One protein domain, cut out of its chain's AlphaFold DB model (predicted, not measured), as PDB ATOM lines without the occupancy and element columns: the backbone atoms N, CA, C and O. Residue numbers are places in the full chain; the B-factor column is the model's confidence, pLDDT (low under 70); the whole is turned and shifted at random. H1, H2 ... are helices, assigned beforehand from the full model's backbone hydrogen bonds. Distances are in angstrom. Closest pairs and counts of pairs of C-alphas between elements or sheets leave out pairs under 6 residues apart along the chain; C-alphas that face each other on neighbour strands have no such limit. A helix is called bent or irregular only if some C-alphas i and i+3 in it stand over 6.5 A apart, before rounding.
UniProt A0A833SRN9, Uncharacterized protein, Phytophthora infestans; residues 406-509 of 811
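What this domain is: This is residues 406 to 509 of the 811 residues of an uncharacterized protein of Phytophthora infestans (UniProt A0A833SRN9). Four helices run roughly lengthwise in a rod, with the longest, H2, along one side of it and its outward side bare, while H1, H3 and H4 each touch H2 at a shallow tilt. H1, H2 and H3 make an up-and-down bundle, each running against the one before it, and H4, kinked and less well formed, packs on H2 as a fourth. The printed part has 104 residues with four named helices, in the order H1 H2 H3 H4, and no named strand; its class is all helix. It is compact, with a radius of gyration of the C-alphas of 14.4 A and spans of 50 by 24 by 20 A.

Where its parts are: H1, residues 410 to 422, begins with C-alpha 410 at (255.352, 214.350, 221.720) and is 19.1 A long. H2, residues 427 to 452, measures 37.8 A. H3, residues 462 to 482, measures 30.1 A. H4, residues 484 to 503, measures 29.5 A and ends with C-alpha 503 at (247.782, 235.039, 214.938). H4 is irregular, with C-alphas 485 and 488 7.9 A apart, and has a kink of 40 degrees near residue 491.

How they stand to each other: H2 is the hub. H1 and H2, a helical hairpin, touch at 18 degrees; their closest C-alphas, of Ala 420 and Leu 430, are 4.9 A apart. H2 touches H3 with residues 430 to 441 alone, closest at the C-alphas of Gln 431 and Val 482, 6.3 A; this hairpin's shallow tilt, 33 degrees, is only just short of steep. H4 runs the same way as H2 at 21 degrees and touches it, closest at the C-alphas of Arg 442 and Met 493, 6.3 A. H1 and H4 are apart. Every O i to N i+4 pair is within hydrogen-bond range in H2, against 8 of 9 in H1, 16 of 17 in H3 and 11 of 16 in H4.

The domain as a whole: The two C-alphas farthest apart, of Ser 425 and Glu 455, are 50.3 A apart. The printed part has no cut and no long link. Mean pLDDT of the printed part is 73.3, with 28 residues under 70, among them 481 to 492.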
ATOM      1  N   CYS A 406     249.868 219.996 226.895       67.38
ATOM      2  CA  CYS A 406     249.583 219.951 225.459       67.38
ATOM      3  C   CYS A 406     250.715 219.248 224.681       67.38
ATOM      4  O   CYS A 406     250.440 218.480 223.751       67.38
ATOM      5  N   PHE A 407     251.967 219.396 225.133       72.88
ATOM      6  CA  PHE A 407     253.139 218.709 224.584       72.88
ATOM      7  C   PHE A 407     253.325 217.276 225.116       72.88
ATOM      8  O   PHE A 407     254.112 216.521 224.534       72.88
ATOM      9  N   ASN A 408     252.603 216.846 226.159       73.69
ATOM     10  CA  ASN A 408     252.744 215.495 226.718       73.69
ATOM     11  C   ASN A 408     252.458 214.410 225.664       73.69
ATOM     12  O   ASN A 408     251.408 214.402 225.019       73.69
ATOM     13  N   GLY A 409     253.414 213.494 225.478       69.38
ATOM     14  CA  GLY A 409     253.385 212.433 224.461       69.38
ATOM     15  C   GLY A 409     254.108 212.756 223.144       69.38
ATOM     16  O   GLY A 409     254.343 211.844 222.354       69.38
ATOM     17  N   THR A 410     254.534 214.004 222.907       80.00
ATOM     18  CA  THR A 410     255.352 214.350 221.720       80.00
ATOM     19  C   THR A 410     256.707 213.636 221.739       80.00
ATOM     20  O   THR A 410     257.089 213.017 220.750       80.00
ATOM     21  N   ASP A 411     257.369 213.600 222.897       75.81
ATOM     22  CA  ASP A 411     258.642 212.896 223.104       75.81
ATOM     23  C   ASP A 411     258.519 211.363 222.964       75.81
ATOM     24  O   ASP A 411     259.495 210.683 222.642       75.81
ATOM     25  N   ALA A 412     257.321 210.799 223.170       78.75
ATOM     26  CA  ALA A 412     257.042 209.391 222.884       78.75
ATOM     27  C   ALA A 412     256.933 209.152 221.369       78.75
ATOM     28  O   ALA A 412     257.625 208.284 220.843       78.75
ATOM     29  N   CYS A 413     256.170 209.997 220.662       76.94
ATOM     30  CA  CYS A 413     256.039 209.940 219.203       76.94
ATOM     31  C   CYS A 413     257.395 210.110 218.493       76.94
ATOM     32  O   CYS A 413     257.675 209.410 217.524       76.94
ATOM     33  N   LEU A 414     258.270 210.994 218.995       76.25
ATOM     34  CA  LEU A 414     259.637 211.152 218.486       76.25
ATOM     35  C   LEU A 414     260.457 209.861 218.649       76.25
ATOM     36  O   LEU A 414     261.031 209.379 217.674       76.25
ATOM     37  N   LYS A 415     260.433 209.235 219.833       78.94
ATOM     38  CA  LYS A 415     261.109 207.945 220.077       78.94
ATOM     39  C   LYS A 415     260.512 206.785 219.273       78.94
ATOM     40  O   LYS A 415     261.220 205.820 218.987       78.94
ATOM     41  N   ASP A 416     259.225 206.843 218.937       78.88
ATOM     42  CA  ASP A 416     258.566 205.857 218.075       78.88
ATOM     43  C   ASP A 416     259.003 206.018 216.611       78.88
ATOM     44  O   ASP A 416     259.285 205.017 215.955       78.88
ATOM     45  N   ILE A 417     259.156 207.257 216.119       77.94
ATOM     46  CA  ILE A 417     259.754 207.542 214.802       77.94
ATOM     47  C   ILE A 417     261.212 207.087 214.764       77.94
ATOM     48  O   ILE A 417     261.608 206.420 213.811       77.94
ATOM     49  N   GLU A 418     262.004 207.394 215.796       76.06
ATOM     50  CA  GLU A 418     263.386 206.921 215.904       76.06
ATOM     51  C   GLU A 418     263.435 205.394 215.816       76.06
ATOM     52  O   GLU A 418     264.069 204.868 214.902       76.06
ATOM     53  N   ARG A 419     262.700 204.672 216.676       76.81
ATOM     54  CA  ARG A 419     262.641 203.197 216.656       76.81
ATOM     55  C   ARG A 419     262.169 202.643 215.307       76.81
ATOM     56  O   ARG A 419     262.785 201.709 214.798       76.81
ATOM     57  N   ALA A 420     261.142 203.232 214.695       73.62
ATOM     58  CA  ALA A 420     260.649 202.815 213.383       73.62
ATOM     59  C   ALA A 420     261.614 203.145 212.228       73.62
ATOM     60  O   ALA A 420     261.569 202.491 211.192       73.62
ATOM     61  N   SER A 421     262.510 204.127 212.383       73.44
ATOM     62  CA  SER A 421     263.472 204.503 211.338       73.44
ATOM     63  C   SER A 421     264.626 203.509 211.159       73.44
ATOM     64  O   SER A 421     265.209 203.441 210.072       73.44
ATOM     65  N   TRP A 422     264.932 202.719 212.194       71.56
ATOM     66  CA  TRP A 422     265.917 201.632 212.134       71.56
ATOM     67  C   TRP A 422     265.322 200.338 211.551       71.56
ATOM     68  O   TRP A 422     266.040 199.577 210.900       71.56
ATOM     69  N   ASP A 423     264.014 200.107 211.719       66.38
ATOM     70  CA  ASP A 423     263.289 198.953 211.165       66.38
ATOM     71  C   ASP A 423     262.961 199.152 209.671       66.38
ATOM     72  O   ASP A 423     261.824 199.394 209.265       66.38
ATOM     73  N   LYS A 424     263.987 199.009 208.822       65.75
ATOM     74  CA  LYS A 424     263.856 199.066 207.352       65.75
ATOM     75  C   LYS A 424     262.893 198.021 206.768       65.75
ATOM     76  O   LYS A 424     262.560 198.131 205.591       65.75
ATOM     77  N   SER A 425     262.478 197.013 207.543       60.97
ATOM     78  CA  SER A 425     261.583 195.948 207.076       60.97
ATOM     79  C   SER A 425     260.103 196.341 207.102       60.97
ATOM     80  O   SER A 425     259.294 195.685 206.450       60.97
ATOM     81  N   ASN A 426     259.734 197.413 207.818       69.00
ATOM     82  CA  ASN A 426     258.336 197.794 208.013       69.00
ATOM     83  C   ASN A 426     258.107 199.314 207.827       69.00
ATOM     84  O   ASN A 426     258.055 200.069 208.804       69.00
ATOM     85  N   PRO A 427     257.938 199.788 206.574       71.81
ATOM     86  CA  PRO A 427     257.715 201.207 206.282       71.81
ATOM     87  C   PRO A 427     256.372 201.740 206.811       71.81
ATOM     88  O   PRO A 427     256.207 202.955 206.949       71.81
ATOM     89  N   ASP A 428     255.417 200.866 207.130       76.00
ATOM     90  CA  ASP A 428     254.097 201.252 207.634       76.00
ATOM     91  C   ASP A 428     254.139 201.659 209.113       76.00
ATOM     92  O   ASP A 428     253.455 202.605 209.511       76.00
ATOM     93  N   LYS A 429     255.027 201.054 209.920       77.50
ATOM     94  CA  LYS A 429     255.333 201.543 211.279       77.50
ATOM     95  C   LYS A 429     255.872 202.974 211.251       77.50
ATOM     96  O   LYS A 429     255.413 203.806 212.030       77.50
ATOM     97  N   LEU A 430     256.805 203.278 210.342       78.69
ATOM     98  CA  LEU A 430     257.370 204.627 210.207       78.69
ATOM     99  C   LEU A 430     256.313 205.627 209.715       78.69
ATOM    100  O   LEU A 430     256.220 206.727 210.256       78.69
ATOM    101  N   GLN A 431     255.470 205.237 208.751       79.00
ATOM    102  CA  GLN A 431     254.311 206.032 208.324       79.00
ATOM    103  C   GLN A 431     253.361 206.344 209.486       79.00
ATOM    104  O   GLN A 431     252.983 207.502 209.667       79.00
ATOM    105  N   SER A 432     253.002 205.336 210.287       80.00
ATOM    106  CA  SER A 432     252.103 205.502 211.432       80.00
ATOM    107  C   SER A 432     252.716 206.403 212.509       80.00
ATOM    108  O   SER A 432     252.069 207.345 212.956       80.00
ATOM    109  N   ALA A 433     253.993 206.213 212.859       79.00
ATOM    110  CA  ALA A 433     254.681 207.048 213.845       79.00
ATOM    111  C   ALA A 433     254.774 208.526 213.405       79.00
ATOM    112  O   ALA A 433     254.511 209.435 214.196       79.00
ATOM    113  N   VAL A 434     255.074 208.777 212.124       79.12
ATOM    114  CA  VAL A 434     255.123 210.133 211.545       79.12
ATOM    115  C   VAL A 434     253.732 210.770 211.467       79.12
ATOM    116  O   VAL A 434     253.598 211.962 211.752       79.12
ATOM    117  N   ARG A 435     252.685 209.994 211.154       80.62
ATOM    118  CA  ARG A 435     251.292 210.464 211.218       80.62
ATOM    119  C   ARG A 435     250.896 210.840 212.647       80.62
ATOM    120  O   ARG A 435     250.375 211.932 212.837       80.62
ATOM    121  N   ASN A 436     251.207 210.002 213.638       80.69
ATOM    122  CA  ASN A 436     250.859 210.237 215.042       80.69
ATOM    123  C   ASN A 436     251.543 211.499 215.607       80.69
ATOM    124  O   ASN A 436     250.884 212.316 216.252       80.69
ATOM    125  N   LEU A 437     252.836 211.719 215.311       79.94
ATOM    126  CA  LEU A 437     253.511 212.982 215.656       79.94
ATOM    127  C   LEU A 437     252.833 214.176 214.970       79.94
ATOM    128  O   LEU A 437     252.628 215.222 215.588       79.94
ATOM    129  N   GLY A 438     252.462 214.003 213.698       78.69
ATOM    130  CA  GLY A 438     251.703 214.984 212.942       78.69
ATOM    131  C   GLY A 438     250.395 215.356 213.626       78.69
ATOM    132  O   GLY A 438     250.151 216.541 213.850       78.69
ATOM    133  N   GLU A 439     249.554 214.376 213.946       79.00
ATOM    134  CA  GLU A 439     248.247 214.579 214.583       79.00
ATOM    135  C   GLU A 439     248.396 215.274 215.934       79.00
ATOM    136  O   GLU A 439     247.684 216.241 216.207       79.00
ATOM    137  N   LYS A 440     249.402 214.885 216.725       80.94
ATOM    138  CA  LYS A 440     249.706 215.536 218.000       80.94
ATOM    139  C   LYS A 440     250.085 217.010 217.832       80.94
ATOM    140  O   LYS A 440     249.564 217.850 218.567       80.94
ATOM    141  N   LEU A 441     250.929 217.346 216.851       80.38
ATOM    142  CA  LEU A 441     251.274 218.739 216.543       80.38
ATOM    143  C   LEU A 441     250.038 219.537 216.091       80.38
ATOM    144  O   LEU A 441     249.861 220.679 216.501       80.38
ATOM    145  N   ARG A 442     249.128 218.919 215.330       80.00
ATOM    146  CA  ARG A 442     247.866 219.548 214.909       80.00
ATOM    147  C   ARG A 442     246.917 219.787 216.084       80.00
ATOM    148  O   ARG A 442     246.299 220.847 216.143       80.00
ATOM    149  N   SER A 443     246.822 218.858 217.036       80.88
ATOM    150  CA  SER A 443     246.065 219.062 218.279       80.88
ATOM    151  C   SER A 443     246.639 220.206 219.118       80.88
ATOM    152  O   SER A 443     245.872 221.003 219.652       80.88
ATOM    153  N   ILE A 444     247.970 220.325 219.194       80.81
ATOM    154  CA  ILE A 444     248.652 221.457 219.840       80.81
ATOM    155  C   ILE A 444     248.286 222.773 219.133       80.81
ATOM    156  O   ILE A 444     247.916 223.739 219.804       80.81
ATOM    157  N   CYS A 445     248.296 222.795 217.793       79.69
ATOM    158  CA  CYS A 445     247.871 223.962 217.022       79.69
ATOM    159  C   CYS A 445     246.415 224.357 217.323       79.69
ATOM    160  O   CYS A 445     246.130 225.502 217.674       79.69
ATOM    161  N   ALA A 446     245.488 223.402 217.216       77.56
ATOM    162  CA  ALA A 446     244.065 223.634 217.447       77.56
ATOM    163  C   ALA A 446     243.793 224.136 218.875       77.56
ATOM    164  O   ALA A 446     243.075 225.117 219.049       77.56
ATOM    165  N   PHE A 447     244.429 223.533 219.885       79.12
ATOM    166  CA  PHE A 447     244.321 223.962 221.281       79.12
ATOM    167  C   PHE A 447     244.777 225.415 221.484       79.12
ATOM    168  O   PHE A 447     244.078 226.188 222.140       79.12
ATOM    169  N   LYS A 448     245.908 225.810 220.881       79.00
ATOM    170  CA  LYS A 448     246.426 227.186 220.947       79.00
ATOM    171  C   LYS A 448     245.490 228.188 220.268       79.00
ATOM    172  O   LYS A 448     245.222 229.232 220.852       79.00
ATOM    173  N   ILE A 449     244.949 227.860 219.092       77.75
ATOM    174  CA  ILE A 449     243.952 228.698 218.401       77.75
ATOM    175  C   ILE A 449     242.692 228.854 219.270       77.75
ATOM    176  O   ILE A 449     242.223 229.969 219.475       77.75
ATOM    177  N   SER A 450     242.156 227.761 219.824       76.38
ATOM    178  CA  SER A 450     240.949 227.801 220.661       76.38
ATOM    179  C   SER A 450     241.138 228.612 221.947       76.38
ATOM    180  O   SER A 450     240.274 229.421 222.268       76.38
ATOM    181  N   ARG A 451     242.269 228.453 222.651       72.56
ATOM    182  CA  ARG A 451     242.604 229.223 223.868       72.56
ATOM    183  C   ARG A 451     243.008 230.679 223.605       72.56
ATOM    184  O   ARG A 451     243.121 231.441 224.555       72.56
ATOM    185  N   GLN A 452     243.241 231.080 222.354       71.19
ATOM    186  CA  GLN A 452     243.439 232.493 222.008       71.19
ATOM    187  C   GLN A 452     242.104 233.246 221.869       71.19
ATOM    188  O   GLN A 452     242.082 234.467 221.971       71.19
ATOM    189  N   ASN A 453     240.998 232.518 221.673       66.31
ATOM    190  CA  ASN A 453     239.647 233.066 221.521       66.31
ATOM    191  C   ASN A 453     238.819 232.997 222.824       66.31
ATOM    192  O   ASN A 453     237.599 233.140 222.780       66.31
ATOM    193  N   THR A 454     239.456 232.729 223.969       72.38
ATOM    194  CA  THR A 454     238.837 232.734 225.307       72.38
ATOM    195  C   THR A 454     239.252 233.976 226.096       72.38
ATOM    196  O   THR A 454     240.309 234.538 225.828       72.38
ATOM    197  N   GLU A 455     238.445 234.376 227.085       47.34
ATOM    198  CA  GLU A 455     238.651 235.605 227.882       47.34
ATOM    199  C   GLU A 455     240.016 235.658 228.593       47.34
ATOM    200  O   GLU A 455     240.587 236.735 228.742       47.34
ATOM    201  N   GLU A 456     240.589 234.500 228.938       64.69
ATOM    202  CA  GLU A 456     241.992 234.366 229.337       64.69
ATOM    203  C   GLU A 456     242.835 233.798 228.174       64.69
ATOM    204  O   GLU A 456     242.808 232.582 227.928       64.69
ATOM    205  N   PRO A 457     243.590 234.636 227.434       66.75
ATOM    206  CA  PRO A 457     244.445 234.175 226.347       66.75
ATOM    207  C   PRO A 457     245.693 233.465 226.889       66.75
ATOM    208  O   PRO A 457     246.531 234.053 227.574       66.75
ATOM    209  N   LEU A 458     245.859 232.189 226.538       68.75
ATOM    210  CA  LEU A 458     246.987 231.370 226.995       68.75
ATOM    211  C   LEU A 458     248.319 231.831 226.370       68.75
ATOM    212  O   LEU A 458     248.658 231.431 225.250       68.75
ATOM    213  N   ILE A 459     249.111 232.626 227.092       74.69
ATOM    214  CA  ILE A 459     250.445 233.066 226.650       74.69
ATOM    215  C   ILE A 459     251.413 231.875 226.658       74.69
ATOM    216  O   ILE A 459     251.613 231.228 227.681       74.69
ATOM    217  N   TRP A 460     252.024 231.583 225.508       77.62
ATOM    218  CA  TRP A 460     253.104 230.598 225.398       77.62
ATOM    219  C   TRP A 460     254.443 231.268 225.692       77.62
ATOM    220  O   TRP A 460     254.751 232.301 225.100       77.62
ATOM    221  N   GLN A 461     255.236 230.649 226.565       77.88
ATOM    222  CA  GLN A 461     256.615 231.059 226.824       77.88
ATOM    223  C   GLN A 461     257.513 230.719 225.627       77.88
ATOM    224  O   GLN A 461     257.213 229.800 224.861       77.88
ATOM    225  N   GLU A 462     258.640 231.418 225.488       74.69
ATOM    226  CA  GLU A 462     259.601 231.216 224.391       74.69
ATOM    227  C   GLU A 462     260.067 229.752 224.279       74.69
ATOM    228  O   GLU A 462     260.131 229.185 223.191       74.69
ATOM    229  N   GLU A 463     260.268 229.080 225.414       74.00
ATOM    230  CA  GLU A 463     260.639 227.662 225.477       74.00
ATOM    231  C   GLU A 463     259.549 226.725 224.906       74.00
ATOM    232  O   GLU A 463     259.853 225.692 224.304       74.00
ATOM    233  N   SER A 464     258.271 227.116 225.002       77.81
ATOM    234  CA  SER A 464     257.144 226.393 224.388       77.81
ATOM    235  C   SER A 464     257.087 226.603 222.872       77.81
ATOM    236  O   SER A 464     256.851 225.648 222.131       77.81
ATOM    237  N   TRP A 465     257.362 227.823 222.396       81.94
ATOM    238  CA  TRP A 465     257.511 228.108 220.964       81.94
ATOM    239  C   TRP A 465     258.705 227.372 220.360       81.94
ATOM    240  O   TRP A 465     258.589 226.787 219.283       81.94
ATOM    241  N   LYS A 466     259.831 227.318 221.075       79.56
ATOM    242  CA  LYS A 466     261.004 226.538 220.682       79.56
ATOM    243  C   LYS A 466     260.663 225.052 220.546       79.56
ATOM    244  O   LYS A 466     260.831 224.502 219.460       79.56
ATOM    245  N   LYS A 467     260.061 224.430 221.573       79.06
ATOM    246  CA  LYS A 467     259.639 223.016 221.513       79.06
ATOM    247  C   LYS A 467     258.641 222.749 220.375       79.06
ATOM    248  O   LYS A 467     258.752 221.729 219.696       79.06
ATOM    249  N   PHE A 468     257.699 223.661 220.124       83.69
ATOM    250  CA  PHE A 468     256.772 223.577 218.989       83.69
ATOM    251  C   PHE A 468     257.496 223.573 217.634       83.69
ATOM    252  O   PHE A 468     257.240 222.702 216.796       83.69
ATOM    253  N   ASN A 469     258.417 224.516 217.432       81.19
ATOM    254  CA  ASN A 469     259.179 224.643 216.194       81.19
ATOM    255  C   ASN A 469     260.123 223.448 215.977       81.19
ATOM    256  O   ASN A 469     260.145 222.901 214.874       81.19
ATOM    257  N   ASP A 470     260.814 222.974 217.017       77.44
ATOM    258  CA  ASP A 470     261.689 221.795 216.951       77.44
ATOM    259  C   ASP A 470     260.911 220.537 216.512       77.44
ATOM    260  O   ASP A 470     261.320 219.831 215.584       77.44
ATOM    261  N   ILE A 471     259.732 220.293 217.103       77.81
ATOM    262  CA  ILE A 471     258.843 219.186 216.705       77.81
ATOM    263  C   ILE A 471     258.386 219.346 215.247       77.81
ATOM    264  O   ILE A 471     258.399 218.375 214.483       77.81
ATOM    265  N   GLY A 472     257.999 220.560 214.845       79.06
ATOM    266  CA  GLY A 472     257.598 220.865 213.473       79.06
ATOM    267  C   GLY A 472     258.711 220.596 212.458       79.06
ATOM    268  O   GLY A 472     258.465 219.982 211.415       79.06
ATOM    269  N   LEU A 473     259.949 220.989 212.766       75.88
ATOM    270  CA  LEU A 473     261.113 220.760 211.910       75.88
ATOM    271  C   LEU A 473     261.409 219.266 211.748       75.88
ATOM    272  O   LEU A 473     261.560 218.805 210.611       75.88
ATOM    273  N   VAL A 474     261.403 218.492 212.839       74.88
ATOM    274  CA  VAL A 474     261.579 217.030 212.783       74.88
ATOM    275  C   VAL A 474     260.476 216.382 211.941       74.88
ATOM    276  O   VAL A 474     260.770 215.591 211.040       74.88
ATOM    277  N   LEU A 475     259.213 216.764 212.153       76.69
ATOM    278  CA  LEU A 475     258.083 216.284 211.354       76.69
ATOM    279  C   LEU A 475     258.248 216.621 209.860       76.69
ATOM    280  O   LEU A 475     258.018 215.760 209.007       76.69
ATOM    281  N   SER A 476     258.703 217.834 209.527       75.25
ATOM    282  CA  SER A 476     258.951 218.256 208.141       75.25
ATOM    283  C   SER A 476     260.021 217.400 207.450       75.25
ATOM    284  O   SER A 476     259.872 217.023 206.284       75.25
ATOM    285  N   HIS A 477     261.080 217.031 208.179       75.56
ATOM    286  CA  HIS A 477     262.157 216.185 207.678       75.56
ATOM    287  C   HIS A 477     261.660 214.762 207.383       75.56
ATOM    288  O   HIS A 477     261.922 214.224 206.305       75.56
ATOM    289  N   TRP A 478     260.875 214.169 208.285       73.75
ATOM    290  CA  TRP A 478     260.333 212.825 208.074       73.75
ATOM    291  C   TRP A 478     259.236 212.777 207.003       73.75
ATOM    292  O   TRP A 478     259.215 211.836 206.209       73.75
ATOM    293  N   LEU A 479     258.394 213.807 206.872       71.56
ATOM    294  CA  LEU A 479     257.390 213.883 205.800       71.56
ATOM    295  C   LEU A 479     258.002 213.936 204.389       71.56
ATOM    296  O   LEU A 479     257.394 213.411 203.455       71.56
ATOM    297  N   LYS A 480     259.214 214.491 204.223       71.62
ATOM    298  CA  LYS A 480     259.974 214.397 202.956       71.62
ATOM    299  C   LYS A 480     260.352 212.954 202.611       71.62
ATOM    300  O   LYS A 480     260.391 212.598 201.438       71.62
ATOM    301  N   ARG A 481     260.633 212.133 203.628       69.56
ATOM    302  CA  ARG A 481     261.127 210.754 203.491       69.56
ATOM    303  C   ARG A 481     260.008 209.715 203.370       69.56
ATOM    304  O   ARG A 481     260.210 208.687 202.737       69.56
ATOM    305  N   VAL A 482     258.847 209.990 203.962       66.31
ATOM    306  CA  VAL A 482     257.697 209.071 204.028       66.31
ATOM    307  C   VAL A 482     256.778 209.146 202.792       66.31
ATOM    308  O   VAL A 482     256.104 208.176 202.460       66.31
ATOM    309  N   GLY A 483     256.804 210.247 202.034       60.41
ATOM    310  CA  GLY A 483     256.201 210.306 200.697       60.41
ATOM    311  C   GLY A 483     254.689 210.588 200.648       60.41
ATOM    312  O   GLY A 483     254.116 211.230 201.527       60.41
ATOM    313  N   LYS A 484     254.053 210.187 199.536       57.84
ATOM    314  CA  LYS A 484     252.727 210.680 199.092       57.84
ATOM    315  C   LYS A 484     251.521 210.181 199.906       57.84
ATOM    316  O   LYS A 484     250.430 210.722 199.738       57.84
ATOM    317  N   SER A 485     251.667 209.169 200.766       56.00
ATOM    318  CA  SER A 485     250.527 208.572 201.492       56.00
ATOM    319  C   SER A 485     249.860 209.531 202.492       56.00
ATOM    320  O   SER A 485     248.713 209.322 202.874       56.00
ATOM    321  N   LEU A 486     250.534 210.630 202.858       60.00
ATOM    322  CA  LEU A 486     250.055 211.631 203.819       60.00
ATOM    323  C   LEU A 486     249.613 212.966 203.170       60.00
ATOM    324  O   LEU A 486     249.423 213.961 203.868       60.00
ATOM    325  N   ASP A 487     249.396 213.027 201.851       61.91
ATOM    326  CA  ASP A 487     249.051 214.278 201.135       61.91
ATOM    327  C   ASP A 487     247.659 214.865 201.485       61.91
ATOM    328  O   ASP A 487     247.389 216.051 201.254       61.91
ATOM    329  N   GLY A 488     246.754 214.058 202.052       59.53
ATOM    330  CA  GLY A 488     245.519 214.550 202.682       59.53
ATOM    331  C   GLY A 488     245.790 215.209 204.038       59.53
ATOM    332  O   GLY A 488     245.284 216.295 204.315       59.53
ATOM    333  N   TYR A 489     246.669 214.595 204.834       65.25
ATOM    334  CA  TYR A 489     247.070 215.072 206.155       65.25
ATOM    335  C   TYR A 489     247.813 216.416 206.086       65.25
ATOM    336  O   TYR A 489     247.443 217.375 206.767       65.25
ATOM    337  N   LYS A 490     248.800 216.522 205.179       64.25
ATOM    338  CA  LYS A 490     249.556 217.761 204.913       64.25
ATOM    339  C   LYS A 490     248.633 218.960 204.679       64.25
ATOM    340  O   LYS A 490     248.868 220.021 205.241       64.25
ATOM    341  N   ARG A 491     247.566 218.781 203.883       64.69
ATOM    342  CA  ARG A 491     246.617 219.852 203.530       64.69
ATOM    343  C   ARG A 491     245.871 220.427 204.727       64.69
ATOM    344  O   ARG A 491     245.600 221.626 204.706       64.69
ATOM    345  N   SER A 492     245.546 219.610 205.731       65.69
ATOM    346  CA  SER A 492     244.951 220.138 206.957       65.69
ATOM    347  C   SER A 492     245.985 220.938 207.733       65.69
ATOM    348  O   SER A 492     245.778 222.128 207.941       65.69
ATOM    349  N   MET A 493     247.141 220.330 208.026       71.31
ATOM    350  CA  MET A 493     248.211 220.970 208.796       71.31
ATOM    351  C   MET A 493     248.629 222.332 208.214       71.31
ATOM    352  O   MET A 493     248.825 223.279 208.970       71.31
ATOM    353  N   THR A 494     248.694 222.481 206.881       71.12
ATOM    354  CA  THR A 494     248.948 223.785 206.240       71.12
ATOM    355  C   THR A 494     247.937 224.857 206.676       71.12
ATOM    356  O   THR A 494     248.329 225.997 206.895       71.12
ATOM    357  N   LYS A 495     246.645 224.521 206.809       73.25
ATOM    358  CA  LYS A 495     245.597 225.461 207.241       73.25
ATOM    359  C   LYS A 495     245.818 225.902 208.688       73.25
ATOM    360  O   LYS A 495     245.804 227.100 208.958       73.25
ATOM    361  N   GLU A 496     246.038 224.954 209.597       73.50
ATOM    362  CA  GLU A 496     246.236 225.263 211.017       73.50
ATOM    363  C   GLU A 496     247.559 226.019 211.275       73.50
ATOM    364  O   GLU A 496     247.579 226.949 212.081       73.50
ATOM    365  N   LEU A 497     248.639 225.710 210.542       73.19
ATOM    366  CA  LEU A 497     249.916 226.438 210.634       73.19
ATOM    367  C   LEU A 497     249.844 227.866 210.072       73.19
ATOM    368  O   LEU A 497     250.387 228.777 210.693       73.19
ATOM    369  N   ILE A 498     249.161 228.087 208.940       71.56
ATOM    370  CA  ILE A 498     248.927 229.447 208.416       71.56
ATOM    371  C   ILE A 498     248.122 230.266 209.430       71.56
ATOM    372  O   ILE A 498     248.465 231.415 209.698       71.56
ATOM    373  N   GLN A 499     247.091 229.671 210.037       74.25
ATOM    374  CA  GLN A 499     246.266 230.355 211.031       74.25
ATOM    375  C   GLN A 499     247.088 230.771 212.263       74.25
ATOM    376  O   GLN A 499     247.023 231.932 212.661       74.25
ATOM    377  N   ILE A 500     247.940 229.892 212.805       73.94
ATOM    378  CA  ILE A 500     248.851 230.262 213.905       73.94
ATOM    379  C   ILE A 500     249.864 231.317 213.472       73.94
ATOM    380  O   ILE A 500     250.055 232.282 214.201       73.94
ATOM    381  N   SER A 501     250.466 231.193 212.288       72.12
ATOM    382  CA  SER A 501     251.406 232.200 211.785       72.12
ATOM    383  C   SER A 501     250.765 233.578 211.596       72.12
ATOM    384  O   SER A 501     251.462 234.578 211.728       72.12
ATOM    385  N   SER A 502     249.465 233.642 211.284       69.94
ATOM    386  CA  SER A 502     248.723 234.908 211.197       69.94
ATOM    387  C   SER A 502     248.362 235.488 212.569       69.94
ATOM    388  O   SER A 502     248.352 236.703 212.732       69.94
ATOM    389  N   MET A 503     248.108 234.632 213.565       65.38
ATOM    390  CA  MET A 503     247.782 235.039 214.938       65.38
ATOM    391  C   MET A 503     249.027 235.388 215.769       65.38
ATOM    392  O   MET A 503     248.937 236.191 216.692       65.38
ATOM    393  N   PHE A 504     250.183 234.802 215.442       73.06
ATOM    394  CA  PHE A 504     251.461 235.009 216.128       73.06
ATOM    395  C   PHE A 504     252.596 235.212 215.102       73.06
ATOM    396  O   PHE A 504     253.395 234.296 214.869       73.06
ATOM    397  N   PRO A 505     252.676 236.394 214.459       66.88
ATOM    398  CA  PRO A 505     253.719 236.693 213.481       66.88
ATOM    399  C   PRO A 505     255.125 236.503 214.066       66.88
ATOM    400  O   PRO A 505     255.394 236.886 215.203       66.88
ATOM    401  N   GLY A 506     256.024 235.885 213.295       68.88
ATOM    402  CA  GLY A 506     257.419 235.641 213.689       68.88
ATOM    403  C   GLY A 506     257.658 234.497 214.688       68.88
ATOM    404  O   GLY A 506     258.801 234.087 214.850       68.88
ATOM    405  N   GLN A 507     256.620 233.935 215.320       75.31
ATOM    406  CA  GLN A 507     256.771 232.862 216.324       75.31
ATOM    407  C   GLN A 507     256.848 231.446 215.723       75.31
ATOM    408  O   GLN A 507     257.360 230.518 216.353       75.31
ATOM    409  N   VAL A 508     256.353 231.260 214.495       75.19
ATOM    410  CA  VAL A 508     256.481 230.003 213.740       75.19
ATOM    411  C   VAL A 508     257.668 230.120 212.789       75.19
ATOM    412  O   VAL A 508     257.700 231.020 211.953       75.19
ATOM    413  N   VAL A 509     258.629 229.198 212.889       69.50
ATOM    414  CA  VAL A 509     259.849 229.221 212.069       69.50
ATOM    415  C   VAL A 509     259.506 229.113 210.581       69.50
ATOM    416  O   VAL A 509     258.817 228.189 210.146       69.50
TER     417      VAL A 509